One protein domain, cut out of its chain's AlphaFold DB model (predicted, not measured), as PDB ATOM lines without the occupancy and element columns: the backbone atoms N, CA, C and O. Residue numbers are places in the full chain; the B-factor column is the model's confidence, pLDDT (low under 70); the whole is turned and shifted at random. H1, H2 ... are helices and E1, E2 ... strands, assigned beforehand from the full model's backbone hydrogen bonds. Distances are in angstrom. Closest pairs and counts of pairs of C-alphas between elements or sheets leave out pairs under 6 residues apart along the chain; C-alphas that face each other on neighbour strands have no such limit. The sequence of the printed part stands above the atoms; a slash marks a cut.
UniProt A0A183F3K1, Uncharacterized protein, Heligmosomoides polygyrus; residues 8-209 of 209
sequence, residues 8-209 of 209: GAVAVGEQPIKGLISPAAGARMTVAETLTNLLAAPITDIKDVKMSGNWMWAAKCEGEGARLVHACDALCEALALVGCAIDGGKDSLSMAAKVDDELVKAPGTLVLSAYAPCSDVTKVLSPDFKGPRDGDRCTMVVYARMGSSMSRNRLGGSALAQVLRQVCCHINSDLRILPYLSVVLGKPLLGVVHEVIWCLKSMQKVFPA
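What this domain is: This is residues 8 to 209 of the 209 residues of an uncharacterized protein of Heligmosomoides polygyrus (UniProt A0A183F3K1). A twisted sheet of five strands has helices H2 and H3 over one face, and H5 packs on both helices, making a three-helix bundle. The hairpin E4 and E5 lies at one end of the length; a long loop, residues 119 to 158, runs out to the other, where residues 133 to 138 stick out. The printed part has 202 residues with five named helices and seven named strands, in the order E1 H1 H2 E2 H3 E3 E4 E5 E6 H4 H5 E7; the large sheet, E3 E2 E6 E1 E7, is mixed. The class is mixed, helices and strands, with under half of the residues, 98, in named elements. The whole is compact, with a radius of gyration of the C-alphas of 18.2 A, yet elongated, spanning 66 by 38 by 31 A.

How they stand to each other: Start at edge strand E3, residues 85 to 92, parallel to E2, residues 50 to 56; N 53 and O 88 are 2.9 A apart. Next comes E6, residues 109 to 118, antiparallel to E2, with N 52 and O 113 at 2.8 A. E1, residues 8 to 14, is antiparallel to E6, with N 11 and O 114 at 2.9 A, and to edge strand E7, residues 205 to 208, with N 10 and O 205 at 2.8 A. H2, residues 23 to 36, is on the sheet at a height of 7.7 A, over E6 and E1; the closest C-alphas of H2 and E1, Thr 34 and Gly 13, are 4.2 A apart. H3, residues 64 to 82, is on the same face at 9.2 A, giving two layers, helices on one face of a sheet. E2, H3 and E3 form a strand-helix-strand unit, two parallel neighbour strands with a helix between, its crossover right-handed. E1, H1 H2, E2 and E6, H4 H5, E7 are split units, a strand between their two, also right-handed; here H1 is residues 16 to 21, H4 159 to 163 and H5 175 to 184. The hub H2 touches H3 at Ala 24 and Ala 71, C-alphas 4.4 A apart, at a tilt of 37 degrees, only just steep. H5 touches H2 at Ala 32 and Leu 178, C-alphas 6.8 A apart, at a shallow tilt of 12 degrees. H1 only grazes the sheet with residues 16 to 20 and touches H2 only at the corner. H4 touches no helix. In H2, H3 and H4 every O i to N i+4 pair is within hydrogen-bond range, against 1 of 2 in H1 and 2 of 6 in H5, where 5 of 7 O i to N i+3 pairs are.

Where its parts are: Find C-alpha 8 at (41.018, 14.074, 56.433), where E1 begins its 20.5 A. H3 spans 26.9 A and E6 28.0 A. The hairpin is E4, residues 96 to 99, and E5, residues 102 to 105, with N 97 and O 104 at 2.9 A. E7 ends at C-alpha 208, (38.532, 8.379, 58.746).

The domain as a whole: The two farthest C-alphas, Asp 101 and Gly 135, are 67.0 A apart. The printed part has no cut; the links H2 to E2, E6 to H4, H4 to H5 and H5 to E7 are long. Look for pLDDT under 70 at residues 147 to 151, 168 to 186, 188 to 193, 196 to 206 and 208 to 209.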
ATOM      1  N   GLY A   8      40.792  12.984  57.385       92.56
ATOM      2  CA  GLY A   8      41.018  14.074  56.433       92.56
ATOM      3  C   GLY A   8      39.728  14.833  56.152       92.56
ATOM      4  O   GLY A   8      38.700  14.212  55.894       92.56
ATOM      5  N   ALA A   9      39.777  16.163  56.187       93.75
ATOM      6  CA  ALA A   9      38.682  17.033  55.776       93.75
ATOM      7  C   ALA A   9      38.958  17.588  54.380       93.75
ATOM      8  O   ALA A   9      40.060  18.062  54.118       93.75
ATOM      9  N   VAL A  10      37.959  17.541  53.500       94.12
ATOM     10  CA  VAL A  10      38.025  18.065  52.132       94.12
ATOM     11  C   VAL A  10      36.868  19.030  51.913       94.12
ATOM     12  O   VAL A  10      35.742  18.708  52.285       94.12
ATOM     13  N   ALA A  11      37.137  20.175  51.288       93.88
ATOM     14  CA  ALA A  11      36.147  21.183  50.919       93.88
ATOM     15  C   ALA A  11      36.418  21.712  49.504       93.88
ATOM     16  O   ALA A  11      37.556  21.723  49.041       93.88
ATOM     17  N   VAL A  12      35.373  22.164  48.810       94.69
ATOM     18  CA  VAL A  12      35.473  22.707  47.448       94.69
ATOM     19  C   VAL A  12      34.853  24.100  47.404       94.69
ATOM     20  O   VAL A  12      33.870  24.357  48.095       94.69
ATOM     21  N   GLY A  13      35.424  24.991  46.594       94.31
ATOM     22  CA  GLY A  13      34.817  26.277  46.245       94.31
ATOM     23  C   GLY A  13      35.014  26.604  44.768       94.31
ATOM     24  O   GLY A  13      36.010  26.201  44.161       94.31
ATOM     25  N   GLU A  14      34.057  27.321  44.180       95.12
ATOM     26  CA  GLU A  14      34.062  27.751  42.780       95.12
ATOM     27  C   GLU A  14      33.089  28.913  42.537       95.12
ATOM     28  O   GLU A  14      31.942  28.904  42.972       95.12
ATOM     29  N   GLN A  15      33.536  29.958  41.832       93.75
ATOM     30  CA  GLN A  15      32.743  31.185  41.655       93.75
ATOM     31  C   GLN A  15      32.727  31.695  40.200       93.75
ATOM     32  O   GLN A  15      33.036  32.865  39.942       93.75
ATOM     33  N   PRO A  16      32.324  30.861  39.219       93.12
ATOM     34  CA  PRO A  16      32.414  31.183  37.790       93.12
ATOM     35  C   PRO A  16      31.542  32.372  37.366       93.12
ATOM     36  O   PRO A  16      31.993  33.257  36.640       93.12
ATOM     37  N   ILE A  17      30.299  32.452  37.858       92.88
ATOM     38  CA  ILE A  17      29.363  33.536  37.491       92.88
ATOM     39  C   ILE A  17      29.867  34.889  38.003       92.88
ATOM     40  O   ILE A  17      29.759  35.919  37.341       92.88
ATOM     41  N   LYS A  18      30.474  34.882  39.185       90.88
ATOM     42  CA  LYS A  18      31.145  36.034  39.781       90.88
ATOM     43  C   LYS A  18      32.401  36.427  38.993       90.88
ATOM     44  O   LYS A  18      32.635  37.617  38.770       90.88
ATOM     45  N   GLY A  19      33.135  35.428  38.503       91.69
ATOM     46  CA  GLY A  19      34.263  35.572  37.588       91.69
ATOM     47  C   GLY A  19      33.909  36.282  36.280       91.69
ATOM     48  O   GLY A  19      34.724  37.064  35.795       91.69
ATOM     49  N   LEU A  20      32.689  36.112  35.744       91.81
ATOM     50  CA  LEU A  20      32.224  36.851  34.556       91.81
ATOM     51  C   LEU A  20      32.310  38.371  34.756       91.81
ATOM     52  O   LEU A  20      32.830  39.071  33.890       91.81
ATOM     53  N   ILE A  21      31.886  38.866  35.922       91.88
ATOM     54  CA  ILE A  21      31.912  40.297  36.262       91.88
ATOM     55  C   ILE A  21      33.343  40.753  36.532       91.88
ATOM     56  O   ILE A  21      33.802  41.752  35.983       91.88
ATOM     57  N   SER A  22      34.045  40.035  37.405       92.81
ATOM     58  CA  SER A  22      35.415  40.359  37.783       92.81
ATOM     59  C   SER A  22      36.186  39.069  38.064       92.81
ATOM     60  O   SER A  22      35.875  38.387  39.044       92.81
ATOM     61  N   PRO A  23      37.206  38.735  37.249       94.31
ATOM     62  CA  PRO A  23      37.995  37.517  37.440       94.31
ATOM     63  C   PRO A  23      38.689  37.503  38.807       94.31
ATOM     64  O   PRO A  23      38.630  36.509  39.526       94.31
ATOM     65  N   ALA A  24      39.239  38.649  39.214       93.88
ATOM     66  CA  ALA A  24      39.861  38.830  40.518       93.88
ATOM     67  C   ALA A  24      38.870  38.601  41.674       93.88
ATOM     68  O   ALA A  24      39.184  37.940  42.658       93.88
ATOM     69  N   ALA A  25      37.643  39.115  41.552       90.69
ATOM     70  CA  ALA A  25      36.612  38.888  42.554       90.69
ATOM     71  C   ALA A  25      36.157  37.430  42.634       90.69
ATOM     72  O   ALA A  25      35.955  36.928  43.737       90.69
ATOM     73  N   GLY A  26      35.999  36.774  41.481       92.88
ATOM     74  CA  GLY A  26      35.700  35.348  41.401       92.88
ATOM     75  C   GLY A  26      36.751  34.531  42.145       92.88
ATOM     76  O   GLY A  26      36.395  33.803  43.062       92.88
ATOM     77  N   ALA A  27      38.036  34.747  41.850       95.50
ATOM     78  CA  ALA A  27      39.139  34.037  42.497       95.50
ATOM     79  C   ALA A  27      39.138  34.183  44.030       95.50
ATOM     80  O   ALA A  27      39.242  33.196  44.756       95.50
ATOM     81  N   ARG A  28      38.947  35.404  44.541       93.75
ATOM     82  CA  ARG A  28      38.888  35.655  45.991       93.75
ATOM     83  C   ARG A  28      37.694  35.001  46.665       93.75
ATOM     84  O   ARG A  28      37.824  34.464  47.759       93.75
ATOM     85  N   MET A  29      36.532  35.058  46.018       90.88
ATOM     86  CA  MET A  29      35.327  34.413  46.529       90.88
ATOM     87  C   MET A  29      35.444  32.887  46.474       90.88
ATOM     88  O   MET A  29      34.912  32.231  47.358       90.88
ATOM     89  N   THR A  30      36.170  32.336  45.499       94.81
ATOM     90  CA  THR A  30      36.509  30.911  45.453       94.81
ATOM     91  C   THR A  30      37.354  30.507  46.661       94.81
ATOM     92  O   THR A  30      36.989  29.556  47.337       94.81
ATOM     93  N   VAL A  31      38.407  31.262  47.004       94.25
ATOM     94  CA  VAL A  31      39.187  31.016  48.238       94.25
ATOM     95  C   VAL A  31      38.303  31.115  49.482       94.25
ATOM     96  O   VAL A  31      38.380  30.253  50.355       94.25
ATOM     97  N   ALA A  32      37.459  32.149  49.557       91.38
ATOM     98  CA  ALA A  32      36.556  32.349  50.684       91.38
ATOM     99  C   ALA A  32      35.631  31.142  50.878       91.38
ATOM    100  O   ALA A  32      35.657  30.565  51.956       91.38
ATOM    101  N   GLU A  33      34.907  30.734  49.830       91.69
ATOM    102  CA  GLU A  33      33.985  29.588  49.843       91.69
ATOM    103  C   GLU A  33      34.694  28.283  50.217       91.69
ATOM    104  O   GLU A  33      34.216  27.516  51.048       91.69
ATOM    105  N   THR A  34      35.874  28.026  49.646       93.44
ATOM    106  CA  THR A  34      36.644  26.823  49.975       93.44
ATOM    107  C   THR A  34      36.984  26.761  51.465       93.44
ATOM    108  O   THR A  34      36.858  25.706  52.084       93.44
ATOM    109  N   LEU A  35      37.405  27.884  52.050       91.81
ATOM    110  CA  LEU A  35      37.764  27.964  53.464       91.81
ATOM    111  C   LEU A  35      36.540  27.929  54.381       91.81
ATOM    112  O   LEU A  35      36.583  27.292  55.431       91.81
ATOM    113  N   THR A  36      35.443  28.580  54.003       89.00
ATOM    114  CA  THR A  36      34.214  28.586  54.801       89.00
ATOM    115  C   THR A  36      33.526  27.230  54.810       89.00
ATOM    116  O   THR A  36      33.060  26.814  55.868       89.00
ATOM    117  N   ASN A  37      33.572  26.488  53.703       89.25
ATOM    118  CA  ASN A  37      33.150  25.089  53.664       89.25
ATOM    119  C   ASN A  37      34.044  24.174  54.518       89.25
ATOM    120  O   ASN A  37      33.612  23.090  54.894       89.25
ATOM    121  N   LEU A  38      35.278  24.574  54.843       90.00
ATOM    122  CA  LEU A  38      36.164  23.801  55.718       90.00
ATOM    123  C   LEU A  38      35.937  24.097  57.214       90.00
ATOM    124  O   LEU A  38      36.322  23.286  58.054       90.00
ATOM    125  N   LEU A  39      35.279  25.215  57.558       87.38
ATOM    126  CA  LEU A  39      35.086  25.678  58.945       87.38
ATOM    127  C   LEU A  39      34.384  24.666  59.851       87.38
ATOM    128  O   LEU A  39      34.616  24.669  61.057       87.38
ATOM    129  N   ALA A  40      33.494  23.840  59.303       86.06
ATOM    130  CA  ALA A  40      32.732  22.892  60.103       86.06
ATOM    131  C   ALA A  40      33.525  21.614  60.447       86.06
ATOM    132  O   ALA A  40      33.053  20.811  61.252       86.06
ATOM    133  N   ALA A  41      34.722  21.413  59.878       89.88
ATOM    134  CA  ALA A  41      35.644  20.357  60.298       89.88
ATOM    135  C   ALA A  41      36.632  20.866  61.365       89.88
ATOM    136  O   ALA A  41      37.213  21.941  61.200       89.88
ATOM    137  N   PRO A  42      36.917  20.068  62.409       89.81
ATOM    138  CA  PRO A  42      38.005  20.345  63.338       89.81
ATOM    139  C   PRO A  42      39.351  20.001  62.686       89.81
ATOM    140  O   PRO A  42      39.895  18.909  62.860       89.81
ATOM    141  N   ILE A  43      39.865  20.936  61.888       91.31
ATOM    142  CA  ILE A  43      41.206  20.853  61.301       91.31
ATOM    143  C   ILE A  43      42.282  21.225  62.327       91.31
ATOM    144  O   ILE A  43      41.998  21.922  63.299       91.31
ATOM    145  N   THR A  44      43.518  20.780  62.110       87.50
ATOM    146  CA  THR A  44      44.645  21.024  63.028       87.50
ATOM    147  C   THR A  44      45.090  22.488  63.067       87.50
ATOM    148  O   THR A  44      45.123  23.093  64.136       87.50
ATOM    149  N   ASP A  45      45.409  23.068  61.911       89.62
ATOM    150  CA  ASP A  45      45.800  24.471  61.738       89.62
ATOM    151  C   ASP A  45      45.487  24.894  60.292       89.62
ATOM    152  O   ASP A  45      45.505  24.073  59.372       89.62
ATOM    153  N   ILE A  46      45.223  26.181  60.057       88.94
ATOM    154  CA  ILE A  46      45.037  26.700  58.696       88.94
ATOM    155  C   ILE A  46      46.282  26.493  57.816       88.94
ATOM    156  O   ILE A  46      46.158  26.275  56.615       88.94
ATOM    157  N   LYS A  47      47.484  26.489  58.401       89.69
ATOM    158  CA  LYS A  47      48.751  26.250  57.686       89.69
ATOM    159  C   LYS A  47      48.861  24.832  57.118       89.69
ATOM    160  O   LYS A  47      49.596  24.607  56.146       89.69
ATOM    161  N   ASP A  48      48.120  23.893  57.702       91.38
ATOM    162  CA  ASP A  48      48.054  22.505  57.246       91.38
ATOM    163  C   ASP A  48      47.086  22.333  56.070       91.38
ATOM    164  O   ASP A  48      47.096  21.297  55.409       91.38
ATOM    165  N   VAL A  49      46.286  23.361  55.759       93.94
ATOM    166  CA  VAL A  49      45.406  23.366  54.594       93.94
ATOM    167  C   VAL A  49      46.245  23.465  53.326       93.94
ATOM    168  O   VAL A  49      46.980  24.433  53.098       93.94
ATOM    169  N   LYS A  50      46.096  22.459  52.469       94.62
ATOM    170  CA  LYS A  50      46.631  22.428  51.108       94.62
ATOM    171  C   LYS A  50      45.486  22.409  50.112       94.62
ATOM    172  O   LYS A  50      44.356  22.073  50.466       94.62
ATOM    173  N   MET A  51      45.750  22.859  48.892       96.12
ATOM    174  CA  MET A  51      44.707  23.051  47.894       96.12
ATOM    175  C   MET A  51      45.153  22.557  46.526       96.12
ATOM    176  O   MET A  51      46.220  22.918  46.039       96.12
ATOM    177  N   SER A  52      44.264  21.834  45.849       97.38
ATOM    178  CA  SER A  52      44.388  21.605  44.416       97.38
ATOM    179  C   SER A  52      43.653  22.695  43.638       97.38
ATOM    180  O   SER A  52      42.446  22.878  43.814       97.38
ATOM    181  N   GLY A  53      44.373  23.409  42.770       97.44
ATOM    182  CA  GLY A  53      43.808  24.411  41.866       97.44
ATOM    183  C   GLY A  53      43.469  23.823  40.501       97.44
ATOM    184  O   GLY A  53      44.304  23.178  39.873       97.44
ATOM    185  N   ASN A  54      42.245  24.030  40.024       97.62
ATOM    186  CA  ASN A  54      41.830  23.595  38.693       97.62
ATOM    187  C   ASN A  54      41.268  24.778  37.901       97.62
ATOM    188  O   ASN A  54      40.294  25.405  38.321       97.62
ATOM    189  N   TRP A  55      41.890  25.084  36.762       97.44
ATOM    190  CA  TRP A  55      41.536  26.222  35.910       97.44
ATOM    191  C   TRP A  55      40.846  25.736  34.639       97.44
ATOM    192  O   TRP A  55      41.477  25.137  33.773       97.44
ATOM    193  N   MET A  56      39.561  26.035  34.487       97.38
ATOM    194  CA  MET A  56      38.808  25.803  33.255       97.38
ATOM    195  C   MET A  56      38.539  27.152  32.597       97.38
ATOM    196  O   MET A  56      37.743  27.946  33.092       97.38
ATOM    197  N   TRP A  57      39.217  27.433  31.487       96.75
ATOM    198  CA  TRP A  57      39.185  28.749  30.855       96.75
ATOM    199  C   TRP A  57      39.154  28.660  29.330       96.75
ATOM    200  O   TRP A  57      39.712  27.747  28.731       96.75
ATOM    201  N   ALA A  58      38.533  29.634  28.670       96.19
ATOM    202  CA  ALA A  58      38.603  29.803  27.219       96.19
ATOM    203  C   ALA A  58      39.796  30.696  26.820       96.19
ATOM    204  O   ALA A  58      39.626  31.679  26.111       96.19
ATOM    205  N   ALA A  59      41.007  30.411  27.317       93.62
ATOM    206  CA  ALA A  59      42.135  31.357  27.291       93.62
ATOM    207  C   ALA A  59      42.634  31.731  25.882       93.62
ATOM    208  O   ALA A  59      43.281  32.761  25.712       93.62
ATOM    209  N   LYS A  60      42.314  30.911  24.873       91.69
ATOM    210  CA  LYS A  60      42.610  31.180  23.456       91.69
ATOM    211  C   LYS A  60      41.661  32.201  22.818       91.69
ATOM    212  O   LYS A  60      41.922  32.655  21.710       91.69
ATOM    213  N   CYS A  61      40.552  32.531  23.478       93.38
ATOM    214  CA  CYS A  61      39.629  33.560  23.020       93.38
ATOM    215  C   CYS A  61      40.139  34.953  23.401       93.38
ATOM    216  O   CYS A  61      40.815  35.136  24.416       93.38
ATOM    217  N   GLU A  62      39.765  35.948  22.601       94.44
ATOM    218  CA  GLU A  62      40.165  37.335  22.811       94.44
ATOM    219  C   GLU A  62      39.814  37.824  24.227       94.44
ATOM    220  O   GLU A  62      38.707  37.614  24.729       94.44
ATOM    221  N   GLY A  63      40.795  38.435  24.896       94.00
ATOM    222  CA  GLY A  63      40.674  38.978  26.252       94.00
ATOM    223  C   GLY A  63      40.680  37.948  27.391       94.00
ATOM    224  O   GLY A  63      41.017  38.302  28.521       94.00
ATOM    225  N   GLU A  64      40.372  36.674  27.136       95.81
ATOM    226  CA  GLU A  64      40.253  35.662  28.196       95.81
ATOM    227  C   GLU A  64      41.597  35.307  28.840       95.81
ATOM    228  O   GLU A  64      41.649  35.096  30.050       95.81
ATOM    229  N   GLY A  65      42.698  35.325  28.082       96.00
ATOM    230  CA  GLY A  65      44.043  35.136  28.637       96.00
ATOM    231  C   GLY A  65      44.413  36.189  29.692       96.00
ATOM    232  O   GLY A  65      44.886  35.843  30.770       96.00
ATOM    233  N   ALA A  66      44.117  37.469  29.440       96.62
ATOM    234  CA  ALA A  66      44.359  38.540  30.413       96.62
ATOM    235  C   ALA A  66      43.468  38.395  31.659       96.62
ATOM    236  O   ALA A  66      43.906  38.623  32.785       96.62
ATOM    237  N   ARG A  67      42.215  37.962  31.472       96.94
ATOM    238  CA  ARG A  67      41.292  37.698  32.585       96.94
ATOM    239  C   ARG A  67      41.768  36.537  33.461       96.94
ATOM    240  O   ARG A  67      41.633  36.635  34.678       96.94
ATOM    241  N   LEU A  68      42.340  35.490  32.864       97.44
ATOM    242  CA  LEU A  68      42.968  34.388  33.596       97.44
ATOM    243  C   LEU A  68      44.139  34.893  34.449       97.44
ATOM    244  O   LEU A  68      44.182  34.588  35.636       97.44
ATOM    245  N   VAL A  69      45.030  35.718  33.887       96.88
ATOM    246  CA  VAL A  69      46.150  36.316  34.640       96.88
ATOM    247  C   VAL A  69      45.639  37.127  35.834       96.88
ATOM    248  O   VAL A  69      46.047  36.867  36.960       96.88
ATOM    249  N   HIS A  70      44.651  38.005  35.633       96.56
ATOM    250  CA  HIS A  70      44.061  38.781  36.733       96.56
ATOM    251  C   HIS A  70      43.405  37.912  37.822       96.56
ATOM    252  O   HIS A  70      43.371  38.308  38.989       96.56
ATOM    253  N   ALA A  71      42.836  36.756  37.461       96.88
ATOM    254  CA  ALA A  71      42.325  35.800  38.442       96.88
ATOM    255  C   ALA A  71      43.469  35.151  39.235       96.88
ATOM    256  O   ALA A  71      43.358  35.027  40.453       96.88
ATOM    257  N   CYS A  72      44.559  34.768  38.565       96.88
ATOM    258  CA  CYS A  72      45.738  34.177  39.196       96.88
ATOM    259  C   CYS A  72      46.442  35.155  40.146       96.88
ATOM    260  O   CYS A  72      46.758  34.767  41.266       96.88
ATOM    261  N   ASP A  73      46.611  36.420  39.761       97.19
ATOM    262  CA  ASP A  73      47.230  37.434  40.627       97.19
ATOM    263  C   ASP A  73      46.421  37.619  41.919       97.19
ATOM    264  O   ASP A  73      46.947  37.516  43.028       97.19
ATOM    265  N   ALA A  74      45.100  37.782  41.788       96.00
ATOM    266  CA  ALA A  74      44.203  37.920  42.933       96.00
ATOM    267  C   ALA A  74      44.130  36.653  43.802       96.00
ATOM    268  O   ALA A  74      43.913  36.749  45.011       96.00
ATOM    269  N   LEU A  75      44.283  35.472  43.198       96.44
ATOM    270  CA  LEU A  75      44.375  34.199  43.907       96.44
ATOM    271  C   LEU A  75      45.651  34.138  44.751       96.44
ATOM    272  O   LEU A  75      45.574  33.802  45.930       96.44
ATOM    273  N   CYS A  76      46.803  34.497  44.178       95.75
ATOM    274  CA  CYS A  76      48.080  34.538  44.888       95.75
ATOM    275  C   CYS A  76      48.021  35.485  46.093       95.75
ATOM    276  O   CYS A  76      48.409  35.098  47.195       95.75
ATOM    277  N   GLU A  77      47.470  36.689  45.913       94.94
ATOM    278  CA  GLU A  77      47.252  37.642  47.007       94.94
ATOM    279  C   GLU A  77      46.344  37.062  48.100       94.94
ATOM    280  O   GLU A  77      46.664  37.138  49.286       94.94
ATOM    281  N   ALA A  78      45.218  36.452  47.716       93.12
ATOM    282  CA  ALA A  78      44.271  35.868  48.662       93.12
ATOM    283  C   ALA A  78      44.890  34.722  49.473       93.12
ATOM    284  O   ALA A  78      44.720  34.683  50.691       93.12
ATOM    285  N   LEU A  79      45.619  33.818  48.813       93.38
ATOM    286  CA  LEU A  79      46.298  32.686  49.445       93.38
ATOM    287  C   LEU A  79      47.399  33.144  50.406       93.38
ATOM    288  O   LEU A  79      47.471  32.651  51.533       93.38
ATOM    289  N   ALA A  80      48.191  34.143  50.006       92.69
ATOM    290  CA  ALA A  80      49.211  34.737  50.863       92.69
ATOM    291  C   ALA A  80      48.605  35.365  52.129       92.69
ATOM    292  O   ALA A  80      49.160  35.217  53.215       92.69
ATOM    293  N   LEU A  81      47.447  36.025  52.009       91.44
ATOM    294  CA  LEU A  81      46.755  36.639  53.145       91.44
ATOM    295  C   LEU A  81      46.203  35.622  54.150       91.44
ATOM    296  O   LEU A  81      46.210  35.901  55.347       91.44
ATOM    297  N   VAL A  82      45.709  34.469  53.686       89.62
ATOM    298  CA  VAL A  82      45.162  33.417  54.570       89.62
ATOM    299  C   VAL A  82      46.226  32.451  55.086       89.62
ATOM    300  O   VAL A  82      45.976  31.737  56.052       89.62
ATOM    301  N   GLY A  83      47.412  32.430  54.472       91.25
ATOM    302  CA  GLY A  83      48.489  31.507  54.831       91.25
ATOM    303  C   GLY A  83      48.304  30.088  54.285       91.25
ATOM    304  O   GLY A  83      48.870  29.150  54.844       91.25
ATOM    305  N   CYS A  84      47.537  29.927  53.203       92.56
ATOM    306  CA  CYS A  84      47.347  28.653  52.504       92.56
ATOM    307  C   CYS A  84      48.143  28.632  51.194       92.56
ATOM    308  O   CYS A  84      48.511  29.677  50.659       92.56
ATOM    309  N   ALA A  85      48.373  27.442  50.641       92.19
ATOM    310  CA  ALA A  85      49.074  27.283  49.371       92.19
ATOM    311  C   ALA A  85      48.404  26.236  48.479       92.19
ATOM    312  O   ALA A  85      47.774  25.297  48.970       92.19
ATOM    313  N   ILE A  86      48.593  26.403  47.171       95.88
ATOM    314  CA  ILE A  86      48.284  25.383  46.171       95.88
ATOM    315  C   ILE A  86      49.532  24.523  45.974       95.88
ATOM    316  O   ILE A  86      50.602  25.048  45.676       95.88
ATOM    317  N   ASP A  87      49.394  23.215  46.143       94.50
ATOM    318  CA  ASP A  87      50.465  22.212  46.043       94.50
ATOM    319  C   ASP A  87      50.250  21.228  44.879       94.50
ATOM    320  O   ASP A  87      51.118  20.410  44.579       94.50
ATOM    321  N   GLY A  88      49.123  21.334  44.175       95.00
ATOM    322  CA  GLY A  88      48.841  20.570  42.966       95.00
ATOM    323  C   GLY A  88      47.731  21.203  42.136       95.00
ATOM    324  O   GLY A  88      46.994  22.070  42.601       95.00
ATOM    325  N   GLY A  89      47.571  20.778  40.888       93.88
ATOM    326  CA  GLY A  89      46.532  21.349  40.043       93.88
ATOM    327  C   GLY A  89      46.592  20.947  38.581       93.88
ATOM    328  O   GLY A  89      47.491  20.220  38.160       93.88
ATOM    329  N   LYS A  90      45.611  21.430  37.817       96.38
ATOM    330  CA  LYS A  90      45.510  21.214  36.372       96.38
ATOM    331  C   LYS A  90      44.798  22.369  35.680       96.38
ATOM    332  O   LYS A  90      43.884  22.969  36.234       96.38
ATOM    333  N   ASP A  91      45.155  22.628  34.433       96.31
ATOM    334  CA  ASP A  91      44.455  23.563  33.563       96.31
ATOM    335  C   ASP A  91      43.760  22.873  32.373       96.31
ATOM    336  O   ASP A  91      44.155  21.811  31.883       96.31
ATOM    337  N   SER A  92      42.675  23.496  31.916       95.25
ATOM    338  CA  SER A  92      41.964  23.213  30.674       95.25
ATOM    339  C   SER A  92      41.630  24.543  30.002       95.25
ATOM    340  O   SER A  92      40.702  25.246  30.402       95.25
ATOM    341  N   LEU A  93      42.414  24.908  28.985       95.25
ATOM    342  CA  LEU A  93      42.432  26.261  28.404       95.25
ATOM    343  C   LEU A  93      41.636  26.415  27.093       95.25
ATOM    344  O   LEU A  93      41.728  27.442  26.417       95.25
ATOM    345  N   SER A  94      40.872  25.391  26.706       93.81
ATOM    346  CA  SER A  94      40.075  25.371  25.467       93.81
ATOM    347  C   SER A  94      38.572  25.258  25.746       93.81
ATOM    348  O   SER A  94      37.862  24.581  25.012       93.81
ATOM    349  N   MET A  95      38.081  25.903  26.811       95.62
ATOM    350  CA  MET A  95      36.672  25.832  27.238       95.62
ATOM    351  C   MET A  95      35.731  26.695  26.376       95.62
ATOM    352  O   MET A  95      35.008  27.557  26.878       95.62
ATOM    353  N   ALA A  96      35.754  26.477  25.065       94.81
ATOM    354  CA  ALA A  96      34.874  27.118  24.099       94.81
ATOM    355  C   ALA A  96      34.436  26.107  23.034       94.81
ATOM    356  O   ALA A  96      35.201  25.217  22.661       94.81
ATOM    357  N   ALA A  97      33.213  26.261  22.538       95.25
ATOM    358  CA  ALA A  97      32.647  25.441  21.478       95.25
ATOM    359  C   ALA A  97      32.014  26.340  20.414       95.25
ATOM    360  O   ALA A  97      31.393  27.352  20.741       95.25
ATOM    361  N   LYS A  98      32.166  25.970  19.140       94.62
ATOM    362  CA  LYS A  98      31.438  26.613  18.046       94.62
ATOM    363  C   LYS A  98      30.122  25.863  17.839       94.62
ATOM    364  O   LYS A  98      30.149  24.651  17.635       94.62
ATOM    365  N   VAL A  99      29.004  26.573  17.925       94.50
ATOM    366  CA  VAL A  99      27.659  26.052  17.654       94.50
ATOM    367  C   VAL A  99      27.107  26.879  16.502       94.50
ATOM    368  O   VAL A  99      26.971  28.092  16.629       94.50
ATOM    369  N   ASP A 100      26.877  26.236  15.358       93.69
ATOM    370  CA  ASP A 100      26.610  26.905  14.081       93.69
ATOM    371  C   ASP A 100      27.697  27.953  13.756       93.69
ATOM    372  O   ASP A 100      28.877  27.609  13.614       93.69
ATOM    373  N   ASP A 101      27.323  29.231  13.680       93.31
ATOM    374  CA  ASP A 101      28.236  30.359  13.478       93.31
ATOM    375  C   ASP A 101      28.556  31.145  14.759       93.31
ATOM    376  O   ASP A 101      29.332  32.100  14.718       93.31
ATOM    377  N   GLU A 102      28.042  30.712  15.911       94.62
ATOM    378  CA  GLU A 102      28.285  31.353  17.202       94.62
ATOM    379  C   GLU A 102      29.401  30.649  17.990       94.62
ATOM    380  O   GLU A 102      29.466  29.420  18.096       94.62
ATOM    381  N   LEU A 103      30.298  31.441  18.581       93.50
ATOM    382  CA  LEU A 103      31.308  30.948  19.513       93.50
ATOM    383  C   LEU A 103      30.785  31.049  20.949       93.50
ATOM    384  O   LEU A 103      30.754  32.130  21.538       93.50
ATOM    385  N   VAL A 104      30.454  29.905  21.541       94.12
ATOM    386  CA  VAL A 104      29.991  29.810  22.927       94.12
ATOM    387  C   VAL A 104      31.183  29.546  23.844       94.12
ATOM    388  O   VAL A 104      31.890  28.544  23.711       94.12
ATOM    389  N   LYS A 105      31.412  30.446  24.805       94.00
ATOM    390  CA  LYS A 105      32.486  30.336  25.805       94.00
ATOM    391  C   LYS A 105      31.921  29.889  27.148       94.00
ATOM    392  O   LYS A 105      30.936  30.457  27.620       94.00
ATOM    393  N   ALA A 106      32.582  28.942  27.809       93.50
ATOM    394  CA  ALA A 106      32.340  28.733  29.230       93.50
ATOM    395  C   ALA A 106      32.890  29.931  30.031       93.50
ATOM    396  O   ALA A 106      33.915  30.506  29.641       93.50
ATOM    397  N   PRO A 107      32.265  30.307  31.161       93.06
ATOM    398  CA  PRO A 107      32.870  31.242  32.098       93.06
ATOM    399  C   PRO A 107      34.262  30.769  32.529       93.06
ATOM    400  O   PRO A 107      34.468  29.583  32.795       93.06
ATOM    401  N   GLY A 108      35.202  31.706  32.656       94.94
ATOM    402  CA  GLY A 108      36.477  31.435  33.315       94.94
ATOM    403  C   GLY A 108      36.238  30.937  34.739       94.94
ATOM    404  O   GLY A 108      35.646  31.649  35.553       94.94
ATOM    405  N   THR A 109      36.653  29.705  35.015       95.56
ATOM    406  CA  THR A 109      36.323  28.986  36.244       95.56
ATOM    407  C   THR A 109      37.599  28.550  36.942       95.56
ATOM    408  O   THR A 109      38.419  27.828  36.375       95.56
ATOM    409  N   LEU A 110      37.742  28.981  38.191       97.00
ATOM    410  CA  LEU A 110      38.686  28.426  39.149       97.00
ATOM    411  C   LEU A 110      37.902  27.532  40.107       97.00
ATOM    412  O   LEU A 110      36.924  27.985  40.705       97.00
ATOM    413  N   VAL A 111      38.361  26.297  40.270       97.31
ATOM    414  CA  VAL A 111      37.891  25.386  41.312       97.31
ATOM    415  C   VAL A 111      39.051  25.112  42.254       97.31
ATOM    416  O   VAL A 111      40.107  24.646  41.822       97.31
ATOM    417  N   LEU A 112      38.847  25.398  43.536       97.38
ATOM    418  CA  LEU A 112      39.779  25.033  44.594       97.38
ATOM    419  C   LEU A 112      39.207  23.855  45.372       97.38
ATOM    420  O   LEU A 112      38.079  23.918  45.860       97.38
ATOM    421  N   SER A 113      40.011  22.808  45.508       96.50
ATOM    422  CA  SER A 113      39.735  21.673  46.385       96.50
ATOM    423  C   SER A 113      40.727  21.714  47.538       96.50
ATOM    424  O   SER A 113      41.891  21.370  47.346       96.50
ATOM    425  N   ALA A 114      40.288  22.156  48.712       95.81
ATOM    426  CA  ALA A 114      41.104  22.156  49.917       95.81
ATOM    427  C   ALA A 114      41.042  20.812  50.629       95.81
ATOM    428  O   ALA A 114      39.995  20.167  50.664       95.81
ATOM    429  N   TYR A 115      42.152  20.435  51.246       95.00
ATOM    430  CA  TYR A 115      42.252  19.287  52.127       95.00
ATOM    431  C   TYR A 115      43.163  19.592  53.315       95.00
ATOM    432  O   TYR A 115      44.165  20.298  53.182       95.00
ATOM    433  N   ALA A 116      42.795  19.074  54.485       94.81
ATOM    434  CA  ALA A 116      43.533  19.264  55.729       94.81
ATOM    435  C   ALA A 116      43.359  18.065  56.680       94.81
ATOM    436  O   ALA A 116      42.304  17.416  56.656       94.81
ATOM    437  N   PRO A 117      44.348  17.778  57.546       94.06
ATOM    438  CA  PRO A 117      44.188  16.821  58.635       94.06
ATOM    439  C   PRO A 117      43.054  17.242  59.577       94.06
ATOM    440  O   PRO A 117      42.963  18.397  59.989       94.06
ATOM    441  N   CYS A 118      42.195  16.290  59.923       92.88
ATOM    442  CA  CYS A 118      41.092  16.444  60.860       92.88
ATOM    443  C   CYS A 118      41.461  15.747  62.169       92.88
ATOM    444  O   CYS A 118      41.737  14.545  62.181       92.88
ATOM    445  N   SER A 119      41.466  16.493  63.273       91.38
ATOM    446  CA  SER A 119      41.864  15.956  64.575       91.38
ATOM    447  C   SER A 119      40.815  15.021  65.178       91.38
ATOM    448  O   SER A 119      41.162  14.159  65.979       91.38
ATOM    449  N   ASP A 120      39.536  15.223  64.837       90.56
ATOM    450  CA  ASP A 120      38.425  14.422  65.360       90.56
ATOM    451  C   ASP A 120      37.211  14.426  64.412       90.56
ATOM    452  O   ASP A 120      36.407  15.360  64.401       90.56
ATOM    453  N   VAL A 121      37.042  13.363  63.628       90.38
ATOM    454  CA  VAL A 121      35.948  13.220  62.654       90.38
ATOM    455  C   VAL A 121      34.562  13.170  63.305       90.38
ATOM    456  O   VAL A 121      33.565  13.430  62.634       90.38
ATOM    457  N   THR A 122      34.474  12.885  64.608       88.69
ATOM    458  CA  THR A 122      33.199  12.815  65.343       88.69
ATOM    459  C   THR A 122      32.664  14.191  65.747       88.69
ATOM    460  O   THR A 122      31.484  14.327  66.067       88.69
ATOM    461  N   LYS A 123      33.511  15.228  65.696       89.00
ATOM    462  CA  LYS A 123      33.170  16.613  66.063       89.00
ATOM    463  C   LYS A 123      32.846  17.503  64.863       89.00
ATOM    464  O   LYS A 123      32.753  18.720  65.007       89.00
ATOM    465  N   VAL A 124      32.694  16.915  63.679       88.19
ATOM    466  CA  VAL A 124      32.315  17.647  62.467       88.19
ATOM    467  C   VAL A 124      30.896  18.181  62.626       88.19
ATOM    468  O   VAL A 124      29.968  17.435  62.940       88.19
ATOM    469  N   LEU A 125      30.726  19.479  62.394       88.31
ATOM    470  CA  LEU A 125      29.417  20.112  62.451       88.31
ATOM    471  C   LEU A 125      28.686  19.900  61.123       88.31
ATOM    472  O   LEU A 125      29.279  19.962  60.049       88.31
ATOM    473  N   SER A 126      27.382  19.655  61.195       85.12
ATOM    474  CA  SER A 126      26.516  19.566  60.021       85.12
ATOM    475  C   SER A 126      25.531  20.739  60.012       85.12
ATOM    476  O   SER A 126      25.304  21.348  61.061       85.12
ATOM    477  N   PRO A 127      24.909  21.057  58.863       85.06
ATOM    478  CA  PRO A 127      23.855  22.068  58.783       85.06
ATOM    479  C   PRO A 127      22.501  21.582  59.343       85.06
ATOM    480  O   PRO A 127      21.478  22.230  59.130       85.06
ATOM    481  N   ASP A 128      22.465  20.440  60.035       84.88
ATOM    482  CA  ASP A 128      21.239  19.841  60.560       84.88
ATOM    483  C   ASP A 128      20.757  20.568  61.824       84.88
ATOM    484  O   ASP A 128      21.312  20.417  62.917       84.88
ATOM    485  N   PHE A 129      19.719  21.388  61.663       84.31
ATOM    486  CA  PHE A 129      19.188  22.234  62.723       84.31
ATOM    487  C   PHE A 129      18.428  21.416  63.774       84.31
ATOM    488  O   PHE A 129      17.314  20.952  63.543       84.31
ATOM    489  N   LYS A 130      19.013  21.280  64.968       83.81
ATOM    490  CA  LYS A 130      18.483  20.411  66.036       83.81
ATOM    491  C   LYS A 130      17.367  21.020  66.895       83.81
ATOM    492  O   LYS A 130      16.803  20.312  67.722       83.81
ATOM    493  N   GLY A 131      17.027  22.296  66.706       81.44
ATOM    494  CA  GLY A 131      16.057  22.992  67.559       81.44
ATOM    495  C   GLY A 131      16.631  23.383  68.932       81.44
ATOM    496  O   GLY A 131      17.855  23.431  69.094       81.44
ATOM    497  N   PRO A 132      15.784  23.785  69.898       82.94
ATOM    498  CA  PRO A 132      16.236  24.197  71.225       82.94
ATOM    499  C   PRO A 132      16.869  23.023  71.974       82.94
ATOM    500  O   PRO A 132      16.454  21.877  71.793       82.94
ATOM    501  N   ARG A 133      17.867  23.293  72.824       79.69
ATOM    502  CA  ARG A 133      18.364  22.263  73.747       79.69
ATOM    503  C   ARG A 133      17.270  21.949  74.764       79.69
ATOM    504  O   ARG A 133      16.372  22.758  74.988       79.69
ATOM    505  N   ASP A 134      17.352  20.777  75.378       78.69
ATOM    506  CA  ASP A 134      16.356  20.360  76.358       78.69
ATOM    507  C   ASP A 134      16.290  21.369  77.521       78.69
ATOM    508  O   ASP A 134      17.310  21.693  78.132       78.69
ATOM    509  N   GLY A 135      15.100  21.922  77.764       80.94
ATOM    510  CA  GLY A 135      14.869  23.012  78.722       80.94
ATOM    511  C   GLY A 135      14.955  24.446  78.167       80.94
ATOM    512  O   GLY A 135      14.499  25.370  78.845       80.94
ATOM    513  N   ASP A 136      15.449  24.657  76.943       85.00
ATOM    514  CA  ASP A 136      15.468  25.978  76.300       85.00
ATOM    515  C   ASP A 136      14.152  26.270  75.565       85.00
ATOM    516  O   ASP A 136      13.569  25.416  74.898       85.00
ATOM    517  N   ARG A 137      13.684  27.525  75.628       83.94
ATOM    518  CA  ARG A 137      12.463  27.950  74.910       83.94
ATOM    519  C   ARG A 137      12.705  28.324  73.447       83.94
ATOM    520  O   ARG A 137      11.748  28.439  72.686       83.94
ATOM    521  N   CYS A 138      13.950  28.587  73.062       83.38
ATOM    522  CA  CYS A 138      14.305  29.041  71.722       83.38
ATOM    523  C   CYS A 138      15.742  28.653  71.359       83.38
ATOM    524  O   CYS A 138      16.575  28.409  72.228       83.38
ATOM    525  N   THR A 139      16.036  28.624  70.059       84.81
ATOM    526  CA  THR A 139      17.392  28.434  69.530       84.81
ATOM    527  C   THR A 139      17.964  29.776  69.098       84.81
ATOM    528  O   THR A 139      17.300  30.544  68.402       84.81
ATOM    529  N   MET A 140      19.214  30.049  69.465       84.81
ATOM    530  CA  MET A 140      19.930  31.223  68.975       84.81
ATOM    531  C   MET A 140      20.518  30.940  67.590       84.81
ATOM    532  O   MET A 140      21.284  29.994  67.419       84.81
ATOM    533  N   VAL A 141      20.190  31.785  66.615       85.50
ATOM    534  CA  VAL A 141      20.798  31.757  65.279       85.50
ATOM    535  C   VAL A 141      21.704  32.972  65.136       85.50
ATOM    536  O   VAL A 141      21.247  34.109  65.255       85.50
ATOM    537  N   VAL A 142      22.989  32.734  64.874       86.19
ATOM    538  CA  VAL A 142      23.980  33.792  64.652       86.19
ATOM    539  C   VAL A 142      24.274  33.887  63.161       86.19
ATOM    540  O   VAL A 142      24.783  32.948  62.558       86.19
ATOM    541  N   TYR A 143      23.980  35.042  62.564       83.62
ATOM    542  CA  TYR A 143      24.344  35.330  61.181       83.62
ATOM    543  C   TYR A 143      25.655  36.122  61.128       83.62
ATOM    544  O   TYR A 143      25.680  37.333  61.360       83.62
ATOM    545  N   ALA A 144      26.754  35.434  60.812       81.75
ATOM    546  CA  ALA A 144      28.062  36.053  60.620       81.75
ATOM    547  C   ALA A 144      28.191  36.588  59.186       81.75
ATOM    548  O   ALA A 144      28.494  35.864  58.236       81.75
ATOM    549  N   ARG A 145      27.944  37.888  59.012       77.88
ATOM    550  CA  ARG A 145      28.016  38.530  57.698       77.88
ATOM    551  C   ARG A 145      29.461  38.857  57.311       77.88
ATOM    552  O   ARG A 145      30.070  39.768  57.861       77.88
ATOM    553  N   MET A 146      29.957  38.192  56.272       71.69
ATOM    554  CA  MET A 146      31.352  38.271  55.812       71.69
ATOM    555  C   MET A 146      31.581  39.231  54.627       71.69
ATOM    556  O   MET A 146      32.256  38.904  53.657       71.69
ATOM    557  N   GLY A 147      30.997  40.437  54.663       66.12
ATOM    558  CA  GLY A 147      31.053  41.387  53.543       66.12
ATOM    559  C   GLY A 147      31.725  42.729  53.827       66.12
ATOM    560  O   GLY A 147      31.638  43.258  54.927       66.12
ATOM    561  N   SER A 148      32.314  43.316  52.776       59.69
ATOM    562  CA  SER A 148      33.049  44.602  52.768       59.69
ATOM    563  C   SER A 148      32.330  45.819  53.348       59.69
ATOM    564  O   SER A 148      32.961  46.815  53.702       59.69
ATOM    565  N   SER A 149      31.001  45.782  53.367       60.00
ATOM    566  CA  SER A 149      30.145  46.875  53.796       60.00
ATOM    567  C   SER A 149      28.898  46.288  54.451       60.00
ATOM    568  O   SER A 149      28.136  45.529  53.840       60.00
ATOM    569  N   MET A 150      28.666  46.689  55.702       63.91
ATOM    570  CA  MET A 150      27.401  46.447  56.400       63.91
ATOM    571  C   MET A 150      26.246  47.265  55.795       63.91
ATOM    572  O   MET A 150      25.095  47.044  56.143       63.91
ATOM    573  N   SER A 151      26.542  48.169  54.853       63.78
ATOM    574  CA  SER A 151      25.579  49.058  54.197       63.78
ATOM    575  C   SER A 151      25.191  48.659  52.767       63.78
ATOM    576  O   SER A 151      24.298  49.284  52.202       63.78
ATOM    577  N   ARG A 152      25.819  47.645  52.141       70.06
ATOM    578  CA  ARG A 152      25.515  47.248  50.748       70.06
ATOM    579  C   ARG A 152      25.338  45.740  50.577       70.06
ATOM    580  O   ARG A 152      26.267  44.966  50.793       70.06
ATOM    581  N   ASN A 153      24.162  45.334  50.093       77.00
ATOM    582  CA  ASN A 153      23.849  43.971  49.651       77.00
ATOM    583  C   ASN A 153      24.070  43.866  48.139       77.00
ATOM    584  O   ASN A 153      23.211  44.254  47.352       77.00
ATOM    585  N   ARG A 154      25.253  43.406  47.723       82.31
ATOM    586  CA  ARG A 154      25.600  43.275  46.301       82.31
ATOM    587  C   ARG A 154      24.998  41.993  45.718       82.31
ATOM    588  O   ARG A 154      25.197  40.924  46.283       82.31
ATOM    589  N   LEU A 155      24.303  42.110  44.584       85.50
ATOM    590  CA  LEU A 155      23.605  41.002  43.911       85.50
ATOM    591  C   LEU A 155      24.290  40.530  42.614       85.50
ATOM    592  O   LEU A 155      23.797  39.606  41.968       85.50
ATOM    593  N   GLY A 156      25.417  41.136  42.226       87.06
ATOM    594  CA  GLY A 156      26.196  40.725  41.054       87.06
ATOM    595  C   GLY A 156      26.680  39.287  41.161       87.06
ATOM    596  O   GLY A 156      27.305  38.910  42.152       87.06
ATOM    597  N   GLY A 157      26.377  38.490  40.137       86.62
ATOM    598  CA  GLY A 157      26.742  37.078  40.064       86.62
ATOM    599  C   GLY A 157      26.075  36.215  41.139       86.62
ATOM    600  O   GLY A 157      26.653  35.224  41.592       86.62
ATOM    601  N   SER A 158      24.891  36.631  41.601       88.31
ATOM    602  CA  SER A 158      24.037  35.848  42.496       88.31
ATOM    603  C   SER A 158      23.103  34.925  41.709       88.31
ATOM    604  O   SER A 158      22.752  35.214  40.564       88.31
ATOM    605  N   ALA A 159      22.633  33.856  42.358       88.50
ATOM    606  CA  ALA A 159      21.595  32.991  41.800       88.50
ATOM    607  C   ALA A 159      20.315  33.783  41.470       88.50
ATOM    608  O   ALA A 159      19.693  33.539  40.441       88.50
ATOM    609  N   LEU A 160      19.969  34.789  42.289       88.38
ATOM    610  CA  LEU A 160      18.834  35.682  42.036       88.38
ATOM    611  C   LEU A 160      18.989  36.445  40.713       88.38
ATOM    612  O   LEU A 160      18.057  36.487  39.916       88.38
ATOM    613  N   ALA A 161      20.163  37.025  40.453       88.44
ATOM    614  CA  ALA A 161      20.416  37.693  39.178       88.44
ATOM    615  C   ALA A 161      20.316  36.695  38.014       88.44
ATOM    616  O   ALA A 161      19.647  36.974  37.020       88.44
ATOM    617  N   GLN A 162      20.895  35.501  38.173       89.25
ATOM    618  CA  GLN A 162      20.908  34.475  37.133       89.25
ATOM    619  C   GLN A 162      19.498  33.998  36.750       89.25
ATOM    620  O   GLN A 162      19.199  33.917  35.558       89.25
ATOM    621  N   VAL A 163      18.606  33.736  37.719       92.50
ATOM    622  CA  VAL A 163      17.212  33.335  37.420       92.50
ATOM    623  C   VAL A 163      16.411  34.460  36.764       92.50
ATOM    624  O   VAL A 163      15.507  34.196  35.976       92.50
ATOM    625  N   LEU A 164      16.788  35.716  37.020       92.19
ATOM    626  CA  LEU A 164      16.248  36.899  36.349       92.19
ATOM    627  C   LEU A 164      16.930  37.194  35.002       92.19
ATOM    628  O   LEU A 164      16.684  38.248  34.416       92.19
ATOM    629  N   ARG A 165      17.774  36.277  34.500       91.00
ATOM    630  CA  ARG A 165      18.553  36.411  33.255       91.00
ATOM    631  C   ARG A 165      19.467  37.640  33.244       91.00
ATOM    632  O   ARG A 165      19.667  38.280  32.216       91.00
ATOM    633  N   GLN A 166      20.029  37.968  34.401       88.38
ATOM    634  CA  GLN A 166      20.954  39.073  34.609       88.38
ATOM    635  C   GLN A 166      22.259  38.563  35.219       88.38
ATOM    636  O   GLN A 166      22.294  37.572  35.942       88.38
ATOM    637  N   VAL A 167      23.349  39.286  34.972       79.00
ATOM    638  CA  VAL A 167      24.629  39.053  35.663       79.00
ATOM    639  C   VAL A 167      24.895  40.157  36.704       79.00
ATOM    640  O   VAL A 167      25.531  39.895  37.723       79.00
ATOM    641  N   CYS A 168      24.283  41.344  36.535       66.69
ATOM    642  CA  CYS A 168      24.458  42.571  37.336       66.69
ATOM    643  C   CYS A 168      25.930  43.053  37.444       66.69
ATOM    644  O   CYS A 168      26.875  42.329  37.157       66.69
ATOM    645  N   CYS A 169      26.150  44.313  37.835       63.75
ATOM    646  CA  CYS A 169      27.457  44.985  37.707       63.75
ATOM    647  C   CYS A 169      28.342  44.979  38.971       63.75
ATOM    648  O   CYS A 169      29.506  45.376  38.918       63.75
ATOM    649  N   HIS A 170      27.820  44.577  40.134       62.94
ATOM    650  CA  HIS A 170      28.511  44.775  41.411       62.94
ATOM    651  C   HIS A 170      28.612  43.501  42.240       62.94
ATOM    652  O   HIS A 170      27.609  42.983  42.715       62.94
ATOM    653  N   ILE A 171      29.850  43.080  42.497       59.31
ATOM    654  CA  ILE A 171      30.212  41.891  43.269       59.31
ATOM    655  C   ILE A 171      30.862  42.258  44.610       59.31
ATOM    656  O   ILE A 171      31.583  43.253  44.707       59.31
ATOM    657  N   ASN A 172      30.591  41.479  45.660       62.12
ATOM    658  CA  ASN A 172      31.345  41.557  46.911       62.12
ATOM    659  C   ASN A 172      32.610  40.710  46.753       62.12
ATOM    660  O   ASN A 172      32.510  39.553  46.370       62.12
ATOM    661  N   SER A 173      33.783  41.302  46.953       55.84
ATOM    662  CA  SER A 173      35.053  40.661  46.591       55.84
ATOM    663  C   SER A 173      36.198  41.064  47.500       55.84
ATOM    664  O   SER A 173      37.342  41.133  47.077       55.84
ATOM    665  N   ASP A 174      35.891  41.447  48.722       60.09
ATOM    666  CA  ASP A 174      36.868  42.094  49.572       60.09
ATOM    667  C   ASP A 174      37.677  41.082  50.374       60.09
ATOM    668  O   ASP A 174      37.118  40.225  51.057       60.09
ATOM    669  N   LEU A 175      38.997  41.228  50.292       56.16
ATOM    670  CA  LEU A 175      39.976  40.416  51.004       56.16
ATOM    671  C   LEU A 175      39.984  40.690  52.505       56.16
ATOM    672  O   LEU A 175      40.466  39.852  53.256       56.16
ATOM    673  N   ARG A 176      39.452  41.832  52.965       59.06
ATOM    674  CA  ARG A 176      39.529  42.248  54.377       59.06
ATOM    675  C   ARG A 176      38.913  41.247  55.352       59.06
ATOM    676  O   ARG A 176      39.258  41.286  56.527       59.06
ATOM    677  N   ILE A 177      38.023  40.363  54.895       60.69
ATOM    678  CA  ILE A 177      37.434  39.317  55.739       60.69
ATOM    679  C   ILE A 177      38.320  38.064  55.850       60.69
ATOM    680  O   ILE A 177      38.253  37.357  56.851       60.69
ATOM    681  N   LEU A 178      39.169  37.792  54.856       64.75
ATOM    682  CA  LEU A 178      39.949  36.556  54.786       64.75
ATOM    683  C   LEU A 178      40.885  36.347  55.996       64.75
ATOM    684  O   LEU A 178      40.901  35.234  56.521       64.75
ATOM    685  N   PRO A 179      41.562  37.378  56.544       66.00
ATOM    686  CA  PRO A 179      42.345  37.229  57.775       66.00
ATOM    687  C   PRO A 179      41.514  36.897  59.025       66.00
ATOM    688  O   PRO A 179      42.062  36.455  60.028       66.00
ATOM    689  N   TYR A 180      40.194  37.108  59.016       68.44
ATOM    690  CA  TYR A 180      39.340  36.675  60.127       68.44
ATOM    691  C   TYR A 180      39.001  35.186  60.024       68.44
ATOM    692  O   TYR A 180      38.839  34.536  61.054       68.44
ATOM    693  N   LEU A 181      38.961  34.618  58.810       66.38
ATOM    694  CA  LEU A 181      38.787  33.173  58.630       66.38
ATOM    695  C   LEU A 181      39.956  32.401  59.244       66.38
ATOM    696  O   LEU A 181      39.718  31.409  59.927       66.38
ATOM    697  N   SER A 182      41.190  32.899  59.120       61.78
ATOM    698  CA  SER A 182      42.359  32.290  59.770       61.78
ATOM    699  C   SER A 182      42.319  32.336  61.300       61.78
ATOM    700  O   SER A 182      43.018  31.567  61.949       61.78
ATOM    701  N   VAL A 183      41.506  33.212  61.901       63.25
ATOM    702  CA  VAL A 183      41.330  33.281  63.364       63.25
ATOM    703  C   VAL A 183      40.307  32.260  63.868       63.25
ATOM    704  O   VAL A 183      40.365  31.885  65.043       63.25
ATOM    705  N   VAL A 184      39.363  31.846  63.018       67.31
ATOM    706  CA  VAL A 184      38.265  30.929  63.368       67.31
ATOM    707  C   VAL A 184      38.579  29.491  62.946       67.31
ATOM    708  O   VAL A 184      38.237  28.561  63.673       67.31
ATOM    709  N   LEU A 185      39.254  29.299  61.808       68.38
ATOM    710  CA  LEU A 185      39.668  27.985  61.317       68.38
ATOM    711  C   LEU A 185      40.606  27.283  62.308       68.38
ATOM    712  O   LEU A 185      41.532  27.891  62.839       68.38
ATOM    713  N   GLY A 186      40.345  25.998  62.562       59.62
ATOM    714  CA  GLY A 186      41.097  25.177  63.519       59.62
ATOM    715  C   GLY A 186      40.711  25.381  64.989       59.62
ATOM    716  O   GLY A 186      41.241  24.707  65.868       59.62
ATOM    717  N   LYS A 187      39.760  26.277  65.291       71.50
ATOM    718  CA  LYS A 187      39.207  26.406  66.644       71.50
ATOM    719  C   LYS A 187      37.963  25.538  66.814       71.50
ATOM    720  O   LYS A 187      37.163  25.434  65.886       71.50
ATOM    721  N   PRO A 188      37.752  24.951  68.006       63.06
ATOM    722  CA  PRO A 188      36.545  24.189  68.276       63.06
ATOM    723  C   PRO A 188      35.323  25.111  68.209       63.06
ATOM    724  O   PRO A 188      35.183  26.042  69.003       63.06
ATOM    725  N   LEU A 189      34.440  24.835  67.252       68.94
ATOM    726  CA  LEU A 189      33.118  25.439  67.157       68.94
ATOM    727  C   LEU A 189      32.092  24.508  67.810       68.94
ATOM    728  O   LEU A 189      32.215  23.286  67.765       68.94
ATOM    729  N   LEU A 190      31.069  25.095  68.428       59.81
ATOM    730  CA  LEU A 190      29.946  24.381  69.032       59.81
ATOM    731  C   LEU A 190      28.664  24.783  68.298       59.81
ATOM    732  O   LEU A 190      28.392  25.974  68.156       59.81
ATOM    733  N   GLY A 191      27.861  23.803  67.878       65.00
ATOM    734  CA  GLY A 191      26.531  24.033  67.304       65.00
ATOM    735  C   GLY A 191      26.383  23.556  65.859       65.00
ATOM    736  O   GLY A 191      26.948  22.545  65.468       65.00
ATOM    737  N   VAL A 192      25.571  24.270  65.083       62.97
ATOM    738  CA  VAL A 192      25.272  23.991  63.671       62.97
ATOM    739  C   VAL A 192      25.932  25.088  62.847       62.97
ATOM    740  O   VAL A 192      25.751  26.269  63.146       62.97
ATOM    741  N   VAL A 193      26.697  24.714  61.824       68.62
ATOM    742  CA  VAL A 193      27.386  25.667  60.945       68.62
ATOM    743  C   VAL A 193      26.948  25.415  59.513       68.62
ATOM    744  O   VAL A 193      26.924  24.282  59.041       68.62
ATOM    745  N   HIS A 194      26.585  26.493  58.827       72.31
ATOM    746  CA  HIS A 194      26.270  26.467  57.411       72.31
ATOM    747  C   HIS A 194      26.773  27.747  56.753       72.31
ATOM    748  O   HIS A 194      26.566  28.850  57.266       72.31
ATOM    749  N   GLU A 195      27.431  27.596  55.612       72.62
ATOM    750  CA  GLU A 195      27.819  28.712  54.765       72.62
ATOM    751  C   GLU A 195      26.628  29.188  53.919       72.62
ATOM    752  O   GLU A 195      25.806  28.395  53.483       72.62
ATOM    753  N   VAL A 196      26.542  30.494  53.649       59.09
ATOM    754  CA  VAL A 196      25.449  31.104  52.867       59.09
ATOM    755  C   VAL A 196      25.906  31.531  51.458       59.09
ATOM    756  O   VAL A 196      25.411  32.508  50.895       59.09
ATOM    757  N   ILE A 197      26.871  30.829  50.859       59.81
ATOM    758  CA  ILE A 197      27.254  31.020  49.454       59.81
ATOM    759  C   ILE A 197      26.575  29.936  48.622       59.81
ATOM    760  O   ILE A 197      26.544  28.762  48.974       59.81
ATOM    761  N   TRP A 198      25.959  30.354  47.517       44.19
ATOM    762  CA  TRP A 198      25.285  29.429  46.619       44.19
ATOM    763  C   TRP A 198      26.320  28.672  45.782       44.19
ATOM    764  O   TRP A 198      26.812  29.200  44.786       44.19
ATOM    765  N   CYS A 199      26.583  27.428  46.164       36.34
ATOM    766  CA  CYS A 199      26.907  26.341  45.253       36.34
ATOM    767  C   CYS A 199      26.014  25.157  45.649       36.34
ATOM    768  O   CYS A 199      25.840  24.864  46.830       36.34
ATOM    769  N   LEU A 200      25.445  24.445  44.673       30.75
ATOM    770  CA  LEU A 200      24.637  23.219  44.845       30.75
ATOM    771  C   LEU A 200      25.401  22.056  45.529       30.75
ATOM    772  O   LEU A 200      24.945  20.914  45.532       30.75
ATOM    773  N   LYS A 201      26.586  22.327  46.076       43.09
ATOM    774  CA  LYS A 201      27.567  21.382  46.585       43.09
ATOM    775  C   LYS A 201      28.231  21.971  47.832       43.09
ATOM    776  O   LYS A 201      29.392  22.354  47.791       43.09
ATOM    777  N   SER A 202      27.538  21.937  48.969       37.25
ATOM    778  CA  SER A 202      28.226  21.801  50.261       37.25
ATOM    779  C   SER A 202      28.891  20.417  50.272       37.25
ATOM    780  O   SER A 202      28.366  19.461  50.839       37.25
ATOM    781  N   MET A 203      30.001  20.262  49.548       50.59
ATOM    782  CA  MET A 203      30.802  19.040  49.536       50.59
ATOM    783  C   MET A 203      31.964  19.209  50.501       50.59
ATOM    784  O   MET A 203      33.127  19.189  50.108       50.59
ATOM    785  N   GLN A 204      31.623  19.361  51.778       55.16
ATOM    786  CA  GLN A 204      32.552  18.993  52.823       55.16
ATOM    787  C   GLN A 204      32.447  17.482  53.017       55.16
ATOM    788  O   GLN A 204      31.369  16.957  53.307       55.16
ATOM    789  N   LYS A 205      33.551  16.766  52.827       69.69
ATOM    790  CA  LYS A 205      33.639  15.348  53.182       69.69
ATOM    791  C   LYS A 205      34.766  15.162  54.172       69.69
ATOM    792  O   LYS A 205      35.864  15.673  53.966       69.69
ATOM    793  N   VAL A 206      34.472  14.431  55.238       67.56
ATOM    794  CA  VAL A 206      35.462  14.024  56.225       67.56
ATOM    795  C   VAL A 206      35.567  12.509  56.176       67.56
ATOM    796  O   VAL A 206      34.549  11.819  56.190       67.56
ATOM    797  N   PHE A 207      36.791  12.006  56.060       74.50
ATOM    798  CA  PHE A 207      37.085  10.581  55.933       74.50
ATOM    799  C   PHE A 207      37.924  10.126  57.131       74.50
ATOM    800  O   PHE A 207      38.846  10.859  57.491       74.50
ATOM    801  N   PRO A 208      37.636   8.967  57.752       64.19
ATOM    802  CA  PRO A 208      38.532   8.379  58.746       64.19
ATOM    803  C   PRO A 208      39.868   7.992  58.093       64.19
ATOM    804  O   PRO A 208      39.901   7.697  56.894       64.19
ATOM    805  N   ALA A 209      40.947   8.042  58.877       66.31
ATOM    806  CA  ALA A 209      42.276   7.594  58.457       66.31
ATOM    807  C   ALA A 209      42.355   6.071  58.263       66.31
ATOM    808  O   ALA A 209      41.641   5.339  58.988       66.31
TER     809      ALA A 209